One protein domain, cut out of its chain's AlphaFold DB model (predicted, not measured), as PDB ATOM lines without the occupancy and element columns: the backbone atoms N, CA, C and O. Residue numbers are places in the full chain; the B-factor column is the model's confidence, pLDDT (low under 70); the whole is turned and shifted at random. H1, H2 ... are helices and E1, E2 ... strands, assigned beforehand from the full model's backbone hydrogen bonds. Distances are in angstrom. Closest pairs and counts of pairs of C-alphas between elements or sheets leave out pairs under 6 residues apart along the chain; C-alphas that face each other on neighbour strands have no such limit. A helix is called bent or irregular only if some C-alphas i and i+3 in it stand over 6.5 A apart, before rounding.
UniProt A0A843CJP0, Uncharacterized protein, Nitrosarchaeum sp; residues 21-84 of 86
ATOM      1  N   MET A  21      60.453   0.190   0.011       83.25
ATOM      2  CA  MET A  21      59.026   0.185  -0.324       83.25
ATOM      3  C   MET A  21      58.246   1.267   0.434       83.25
ATOM      4  O   MET A  21      57.504   2.029  -0.171       83.25
ATOM      5  N   LEU A  22      58.467   1.377   1.747       83.19
ATOM      6  CA  LEU A  22      57.795   2.371   2.576       83.19
ATOM      7  C   LEU A  22      58.275   3.788   2.249       83.19
ATOM      8  O   LEU A  22      57.467   4.708   2.193       83.19
ATOM      9  N   THR A  23      59.576   3.982   2.001       85.81
ATOM     10  CA  THR A  23      60.069   5.305   1.590       85.81
ATOM     11  C   THR A  23      59.469   5.729   0.259       85.81
ATOM     12  O   THR A  23      59.039   6.868   0.135       85.81
ATOM     13  N   ASP A  24      59.382   4.816  -0.707       91.25
ATOM     14  CA  ASP A  24      58.801   5.091  -2.020       91.25
ATOM     15  C   ASP A  24      57.308   5.447  -1.889       91.25
ATOM     16  O   ASP A  24      56.854   6.425  -2.479       91.25
ATOM     17  N   GLU A  25      56.554   4.748  -1.034       91.12
ATOM     18  CA  GLU A  25      55.159   5.092  -0.718       91.12
ATOM     19  C   GLU A  25      55.017   6.480  -0.073       91.12
ATOM     20  O   GLU A  25      54.113   7.244  -0.434       91.12
ATOM     21  N   MET A  26      55.914   6.838   0.853       90.19
ATOM     22  CA  MET A  26      55.953   8.175   1.458       90.19
ATOM     23  C   MET A  26      56.238   9.250   0.402       90.19
ATOM     24  O   MET A  26      55.553  10.273   0.375       90.19
ATOM     25  N   TYR A  27      57.203   9.007  -0.491       92.62
ATOM     26  CA  TYR A  27      57.547   9.924  -1.581       92.62
ATOM     27  C   TYR A  27      56.389  10.112  -2.563       92.62
ATOM     28  O   TYR A  27      56.051  11.246  -2.893       92.62
ATOM     29  N   GLU A  28      55.751   9.029  -3.006       94.69
ATOM     30  CA  GLU A  28      54.610   9.090  -3.925       94.69
ATOM     31  C   GLU A  28      53.411   9.811  -3.299       94.69
ATOM     32  O   GLU A  28      52.744  10.609  -3.957       94.69
ATOM     33  N   SER A  29      53.153   9.578  -2.012       93.62
ATOM     34  CA  SER A  29      52.084  10.267  -1.281       93.62
ATOM     35  C   SER A  29      52.365  11.764  -1.165       93.62
ATOM     36  O   SER A  29      51.492  12.579  -1.458       93.62
ATOM     37  N   PHE A  30      53.598  12.136  -0.806       92.12
ATOM     38  CA  PHE A  30      54.008  13.536  -0.744       92.12
ATOM     39  C   PHE A  30      53.893  14.218  -2.110       92.12
ATOM     40  O   PHE A  30      53.291  15.281  -2.210       92.12
ATOM     41  N   LYS A  31      54.396  13.580  -3.172       92.56
ATOM     42  CA  LYS A  31      54.354  14.111  -4.541       92.56
ATOM     43  C   LYS A  31      52.924  14.370  -5.020       92.56
ATOM     44  O   LYS A  31      52.681  15.386  -5.659       92.56
ATOM     45  N   LYS A  32      51.978  13.485  -4.689       90.44
ATOM     46  CA  LYS A  32      50.546  13.678  -4.985       90.44
ATOM     47  C   LYS A  32      49.949  14.861  -4.230       90.44
ATOM     48  O   LYS A  32      49.124  15.577  -4.781       90.44
ATOM     49  N   CYS A  33      50.354  15.057  -2.978       90.12
ATOM     50  CA  CYS A  33      49.834  16.137  -2.145       90.12
ATOM     51  C   CYS A  33      50.557  17.476  -2.348       90.12
ATOM     52  O   CYS A  33      50.067  18.497  -1.877       90.12
ATOM     53  N   GLN A  34      51.705  17.487  -3.030       87.75
ATOM     54  CA  GLN A  34      52.551  18.669  -3.191       87.75
ATOM     55  C   GLN A  34      51.806  19.845  -3.835       87.75
ATOM     56  O   GLN A  34      51.979  20.975  -3.394       87.75
ATOM     57  N   GLU A  35      50.944  19.580  -4.822       83.50
ATOM     58  CA  GLU A  35      50.130  20.610  -5.486       83.50
ATOM     59  C   GLU A  35      49.234  21.372  -4.497       83.50
ATOM     60  O   GLU A  35      49.101  22.587  -4.597       83.50
ATOM     61  N   PHE A  36      48.696  20.676  -3.493       83.00
ATOM     62  CA  PHE A  36      47.825  21.258  -2.469       83.00
ATOM     63  C   PHE A  36      48.591  21.879  -1.297       83.00
ATOM     64  O   PHE A  36      47.997  22.583  -0.488       83.00
ATOM     65  N   LEU A  37      49.892  21.612  -1.162       83.62
ATOM     66  CA  LEU A  37      50.734  22.168  -0.094       83.62
ATOM     67  C   LEU A  37      51.467  23.441  -0.527       83.62
ATOM     68  O   LEU A  37      51.983  24.171   0.319       83.62
ATOM     69  N   ASP A  38      51.539  23.691  -1.832       82.31
ATOM     70  CA  ASP A  38      52.218  24.853  -2.382       82.31
ATOM     71  C   ASP A  38      51.354  26.112  -2.216       82.31
ATOM     72  O   ASP A  38      50.295  26.253  -2.832       82.31
ATOM     73  N   TYR A  39      51.798  27.032  -1.358       71.38
ATOM     74  CA  TYR A  39      51.058  28.248  -1.025       71.38
ATOM     75  C   TYR A  39      50.803  29.137  -2.247       71.38
ATOM     76  O   TYR A  39      49.732  29.729  -2.344       71.38
ATOM     77  N   GLU A  40      51.735  29.211  -3.202       75.50
ATOM     78  CA  GLU A  40      51.560  30.057  -4.392       75.50
ATOM     79  C   GLU A  40      50.461  29.533  -5.324       75.50
ATOM     80  O   GLU A  40      49.725  30.318  -5.926       75.50
ATOM     81  N   ASN A  41      50.326  28.208  -5.438       70.56
ATOM     82  CA  ASN A  41      49.273  27.589  -6.243       70.56
ATOM     83  C   ASN A  41      47.919  27.641  -5.529       70.56
ATOM     84  O   ASN A  41      46.904  27.885  -6.182       70.56
ATOM     85  N   ASN A  42      47.912  27.499  -4.199       67.75
ATOM     86  CA  ASN A  42      46.700  27.666  -3.399       67.75
ATOM     87  C   ASN A  42      46.133  29.083  -3.515       67.75
ATOM     88  O   ASN A  42      44.942  29.216  -3.759       67.75
ATOM     89  N   ILE A  43      46.963  30.132  -3.450       69.00
ATOM     90  CA  ILE A  43      46.485  31.522  -3.582       69.00
ATOM     91  C   ILE A  43      45.745  31.728  -4.913       69.00
ATOM     92  O   ILE A  43      44.675  32.327  -4.935       69.00
ATOM     93  N   LYS A  44      46.263  31.178  -6.020       69.50
ATOM     94  CA  LYS A  44      45.611  31.280  -7.337       69.50
ATOM     95  C   LYS A  44      44.281  30.523  -7.393       69.50
ATOM     96  O   LYS A  44      43.313  31.040  -7.945       69.50
ATOM     97  N   GLN A  45      44.223  29.309  -6.838       66.75
ATOM     98  CA  GLN A  45      42.973  28.542  -6.766       66.75
ATOM     99  C   GLN A  45      41.941  29.222  -5.858       66.75
ATOM    100  O   GLN A  45      40.774  29.315  -6.231       66.75
ATOM    101  N   ASP A  46      42.363  29.748  -4.708       65.81
ATOM    102  CA  ASP A  46      41.500  30.466  -3.771       65.81
ATOM    103  C   ASP A  46      40.931  31.747  -4.397       65.81
ATOM    104  O   ASP A  46      39.747  32.042  -4.222       65.81
ATOM    105  N   GLU A  47      41.722  32.478  -5.188       67.12
ATOM    106  CA  GLU A  47      41.239  33.624  -5.966       67.12
ATOM    107  C   GLU A  47      40.205  33.210  -7.026       67.12
ATOM    108  O   GLU A  47      39.175  33.873  -7.185       67.12
ATOM    109  N   GLU A  48      40.412  32.098  -7.738       67.62
ATOM    110  CA  GLU A  48      39.421  31.596  -8.699       67.62
ATOM    111  C   GLU A  48      38.112  31.157  -8.031       67.62
ATOM    112  O   GLU A  48      37.033  31.431  -8.567       67.62
ATOM    113  N   ILE A  49      38.193  30.511  -6.863       67.69
ATOM    114  CA  ILE A  49      37.026  30.096  -6.074       67.69
ATOM    115  C   ILE A  49      36.298  31.323  -5.515       67.69
ATOM    116  O   ILE A  49      35.073  31.390  -5.598       67.69
ATOM    117  N   ALA A  50      37.019  32.330  -5.009       70.94
ATOM    118  CA  ALA A  50      36.426  33.564  -4.487       70.94
ATOM    119  C   ALA A  50      35.647  34.354  -5.556       70.94
ATOM    120  O   ALA A  50      34.679  35.059  -5.242       70.94
ATOM    121  N   ASN A  51      36.043  34.207  -6.823       81.12
ATOM    122  CA  ASN A  51      35.401  34.846  -7.965       81.12
ATOM    123  C   ASN A  51      34.180  34.087  -8.497       81.12
ATOM    124  O   ASN A  51      33.495  34.613  -9.376       81.12
ATOM    125  N   GLN A  52      33.875  32.889  -7.987       87.88
ATOM    126  CA  GLN A  52      32.688  32.119  -8.364       87.88
ATOM    127  C   GLN A  52      31.673  32.069  -7.227       87.88
ATOM    128  O   GLN A  52      32.016  31.915  -6.057       87.88
ATOM    129  N   ARG A  53      30.388  32.199  -7.563       88.62
ATOM    130  CA  ARG A  53      29.298  32.164  -6.582       88.62
ATOM    131  C   ARG A  53      28.110  31.381  -7.110       88.62
ATOM    132  O   ARG A  53      27.828  31.385  -8.305       88.62
ATOM    133  N   VAL A  54      27.417  30.716  -6.190       90.44
ATOM    134  CA  VAL A  54      26.148  30.037  -6.457       90.44
ATOM    135  C   VAL A  54      25.030  30.899  -5.899       90.44
ATOM    136  O   VAL A  54      24.973  31.112  -4.689       90.44
ATOM    137  N   VAL A  55      24.154  31.375  -6.773       91.88
ATOM    138  CA  VAL A  55      23.117  32.362  -6.455       91.88
ATOM    139  C   VAL A  55      21.729  31.830  -6.786       91.88
ATOM    140  O   VAL A  55      21.586  30.842  -7.527       91.88
ATOM    141  N   SER A  56      20.701  32.441  -6.194       92.88
ATOM    142  CA  SER A  56      19.320  32.161  -6.585       92.88
ATOM    143  C   SER A  56      18.992  32.789  -7.951       92.88
ATOM    144  O   SER A  56      19.721  33.665  -8.424       92.88
ATOM    145  N   PRO A  57      17.905  32.353  -8.612       87.62
ATOM    146  CA  PRO A  57      17.439  32.984  -9.842       87.62
ATOM    147  C   PRO A  57      17.070  34.463  -9.669       87.62
ATOM    148  O   PRO A  57      17.277  35.228 -10.603       87.62
ATOM    149  N   GLU A  58      16.562  34.872  -8.500       89.38
ATOM    150  CA  GLU A  58      16.228  36.281  -8.249       89.38
ATOM    151  C   GLU A  58      17.492  37.151  -8.156       89.38
ATOM    152  O   GLU A  58      17.580  38.197  -8.789       89.38
ATOM    153  N   GLU A  59      18.505  36.685  -7.419       88.62
ATOM    154  CA  GLU A  59      19.785  37.391  -7.247       88.62
ATOM    155  C   GLU A  59      20.615  37.426  -8.543       88.62
ATOM    156  O   GLU A  59      21.426  38.326  -8.766       88.62
ATOM    157  N   PHE A  60      20.430  36.431  -9.413       90.00
ATOM    158  CA  PHE A  60      21.147  36.315 -10.677       90.00
ATOM    159  C   PHE A  60      20.896  37.504 -11.612       90.00
ATOM    160  O   PHE A  60      21.842  37.994 -12.231       90.00
ATOM    161  N   GLU A  61      19.650  37.974 -11.717       88.38
ATOM    162  CA  GLU A  61      19.295  39.072 -12.625       88.38
ATOM    163  C   GLU A  61      20.027  40.370 -12.263       88.38
ATOM    164  O   GLU A  61      20.570  41.044 -13.141       88.38
ATOM    165  N   GLU A  62      20.112  40.681 -10.968       90.62
ATOM    166  CA  GLU A  62      20.830  41.855 -10.462       90.62
ATOM    167  C   GLU A  62      22.338  41.742 -10.737       90.62
ATOM    168  O   GLU A  62      22.958  42.663 -11.273       90.62
ATOM    169  N   LEU A  63      22.934  40.579 -10.460       88.12
ATOM    170  CA  LEU A  63      24.380  40.374 -10.584       88.12
ATOM    171  C   LEU A  63      24.857  40.365 -12.042       88.12
ATOM    172  O   LEU A  63      25.943  40.865 -12.346       88.12
ATOM    173  N   VAL A  64      24.059  39.856 -12.981       86.56
ATOM    174  CA  VAL A  64      24.406  39.928 -14.411       86.56
ATOM    175  C   VAL A  64      24.457  41.378 -14.898       86.56
ATOM    176  O   VAL A  64      25.358  41.728 -15.662       86.56
ATOM    177  N   LEU A  65      23.558  42.247 -14.422       87.38
ATOM    178  CA  LEU A  65      23.580  43.679 -14.751       87.38
ATOM    179  C   LEU A  65      24.816  44.390 -14.180       87.38
ATOM    180  O   LEU A  65      25.368  45.280 -14.825       87.38
ATOM    181  N   GLU A  66      25.296  43.969 -13.009       86.31
ATOM    182  CA  GLU A  66      26.533  44.479 -12.399       86.31
ATOM    183  C   GLU A  66      27.820  44.027 -13.122       86.31
ATOM    184  O   GLU A  66      28.916  44.540 -12.838       86.31
ATOM    185  N   GLY A  67      27.691  43.102 -14.083       85.00
ATOM    186  CA  GLY A  67      28.766  42.613 -14.946       85.00
ATOM    187  C   GLY A  67      29.287  41.216 -14.600       85.00
ATOM    188  O   GLY A  67      30.373  40.848 -15.054       85.00
ATOM    189  N   TRP A  68      28.555  40.434 -13.802       90.31
ATOM    190  CA  TRP A  68      28.890  39.030 -13.557       90.31
ATOM    191  C   TRP A  68      28.548  38.152 -14.768       90.31
ATOM    192  O   TRP A  68      27.556  38.365 -15.462       90.31
ATOM    193  N   GLN A  69      29.378  37.142 -15.023       88.44
ATOM    194  CA  GLN A  69      29.219  36.210 -16.137       88.44
ATOM    195  C   GLN A  69      28.532  34.924 -15.688       88.44
ATOM    196  O   GLN A  69      28.876  34.336 -14.665       88.44
ATOM    197  N   PHE A  70      27.587  34.456 -16.495       90.69
ATOM    198  CA  PHE A  70      26.913  33.181 -16.290       90.69
ATOM    199  C   PHE A  70      27.815  31.998 -16.673       90.69
ATOM    200  O   PHE A  70      28.409  31.998 -17.751       90.69
ATOM    201  N   LEU A  71      27.875  30.975 -15.813       89.12
ATOM    202  CA  LEU A  71      28.616  29.735 -16.068       89.12
ATOM    203  C   LEU A  71      27.708  28.518 -16.291       89.12
ATOM    204  O   LEU A  71      28.032  27.669 -17.121       89.12
ATOM    205  N   GLY A  72      26.592  28.396 -15.563       89.94
ATOM    206  CA  GLY A  72      25.721  27.228 -15.700       89.94
ATOM    207  C   GLY A  72      24.605  27.104 -14.664       89.94
ATOM    208  O   GLY A  72      24.559  27.833 -13.672       89.94
ATOM    209  N   ASN A  73      23.729  26.122 -14.895       93.62
ATOM    210  CA  ASN A  73      22.571  25.811 -14.055       93.62
ATOM    211  C   ASN A  73      22.820  24.530 -13.260       93.62
ATOM    212  O   ASN A  73      23.208  23.506 -13.828       93.62
ATOM    213  N   LEU A  74      22.537  24.560 -11.962       91.50
ATOM    214  CA  LEU A  74      22.577  23.380 -11.108       91.50
ATOM    215  C   LEU A  74      21.222  22.646 -11.125       91.50
ATOM    216  O   LEU A  74      20.175  23.279 -11.271       91.50
ATOM    217  N   PRO A  75      21.199  21.318 -10.892       90.44
ATOM    218  CA  PRO A  75      19.960  20.528 -10.871       90.44
ATOM    219  C   PRO A  75      18.936  20.966  -9.812       90.44
ATOM    220  O   PRO A  75      17.764  20.616  -9.900       90.44
ATOM    221  N   ASN A  76      19.375  21.716  -8.797       90.00
ATOM    222  CA  ASN A  76      18.535  22.267  -7.733       90.00
ATOM    223  C   ASN A  76      17.916  23.635  -8.082       90.00
ATOM    224  O   ASN A  76      17.308  24.251  -7.211       90.00
ATOM    225  N   GLY A  77      18.101  24.124  -9.313       88.38
ATOM    226  CA  GLY A  77      17.587  25.417  -9.771       88.38
ATOM    227  C   GLY A  77      18.453  26.624  -9.404       88.38
ATOM    228  O   GLY A  77      18.066  27.745  -9.714       88.38
ATOM    229  N   LYS A  78      19.615  26.429  -8.767       91.69
ATOM    230  CA  LYS A  78      20.578  27.511  -8.514       91.69
ATOM    231  C   LYS A  78      21.466  27.767  -9.728       91.69
ATOM    232  O   LYS A  78      21.677  26.876 -10.553       91.69
ATOM    233  N   ILE A  79      22.027  28.967  -9.801       93.50
ATOM    234  CA  ILE A  79      22.853  29.412 -10.923       93.50
ATOM    235  C   ILE A  79      24.279  29.664 -10.445       93.50
ATOM    236  O   ILE A  79      24.492  30.220  -9.370       93.50
ATOM    237  N   VAL A  80      25.257  29.242 -11.243       92.12
ATOM    238  CA  VAL A  80      26.674  29.522 -11.005       92.12
ATOM    239  C   VAL A  80      27.087  30.725 -11.845       92.12
ATOM    240  O   VAL A  80      26.887  30.739 -13.063       92.12
ATOM    241  N   ILE A  81      27.684  31.720 -11.193       92.25
ATOM    242  CA  ILE A  81      28.207  32.937 -11.819       92.25
ATOM    243  C   ILE A  81      29.688  33.137 -11.491       92.25
ATOM    244  O   ILE A  81      30.163  32.693 -10.445       92.25
ATOM    245  N   LYS A  82      30.410  33.831 -12.375       89.88
ATOM    246  CA  LYS A  82      31.820  34.217 -12.223       89.88
ATOM    247  C   LYS A  82      31.986  35.727 -12.365       89.88
ATOM    248  O   LYS A  82      31.419  36.327 -13.275       89.88
ATOM    249  N   ASN A  83      32.782  36.343 -11.499       84.75
ATOM    250  CA  ASN A  83      33.131  37.752 -11.629       84.75
ATOM    251  C   ASN A  83      34.114  37.925 -12.792       84.75
ATOM    252  O   ASN A  83      35.190  37.331 -12.790       84.75
ATOM    253  N   GLY A  84      33.740  38.726 -13.791       69.31
ATOM    254  CA  GLY A  84      34.596  39.031 -14.941       69.31
ATOM    255  C   GLY A  84      35.636  40.124 -14.673       69.31
ATOM    256  O   GLY A  84      36.454  40.395 -15.546       69.31
TER     257      GLY A  84
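This is residues 21 to 84 of the 86 residues of an uncharacterized protein of Nitrosarchaeum sp (UniProt A0A843CJP0). A small head, a three-stranded sheet with the short helix H3 over one face, sits at one end of a long arm made by helices H1 and H2, joined end to end at a corner. Residues 21 to 35 and 37 to 44 of this arm stand free. The printed part has 64 residues, in the order H1 H2 E1 H3 E2 E3, mixed in class; the sheet runs E1 - E3 - E2, antiparallel. It is extended, with a radius of gyration of the C-alphas of 18.4 A and spans of 56 by 26 by 11 A.

Look first at inner strand E3, residues 79 to 83. Beside it is E1, residues 52 to 55, antiparallel at 143 degrees, with N 53 and O 81 2.9 A apart, within hydrogen-bond range. E2, residues 68 to 73, forms a hairpin with E3; N 69 and O 82 are 2.8 A apart. H3, residues 57 to 65, is on the sheet at a height of 8.7 A, along the strands; its closest C-alphas to E3 are Pro 57 and Ile 79, 6.6 A. E1, H3 and E2 form a split strand-helix-strand unit, two strands running the same way with E3 between them, its crossover right-handed. H2, residues 39 to 50, only grazes the sheet with residues 48 to 50. H1, residues 21 to 37, is close to H2 but not clearly touching: the C-alphas of Phe 36 and Asn 42, the closest, are 6.6 A apart, at a steep tilt of 48 degrees. O i to N i+4 pairs are within range in 11 of 13 for H1, 7 of 8 for H2 and 3 of 5 for H3.

Find C-alpha 21 at (59.026, 0.185, -0.324); from there H1 runs 23.5 A, with a kink of 30 degrees near residue 31, and is only just irregular, C-alphas 32 and 35 being 7.0 A apart. H2 spans 15.9 A, E2 14.7 A, and E3 ends at C-alpha 83, (33.131, 37.752, -11.629).

The C-alphas of Met 21 and Leu 65, the two farthest apart, are 57.9 A apart. The printed part has no cut, and its five links are tight. Look for low confidence, pLDDT under 70, at residues 42 to 49 and 84.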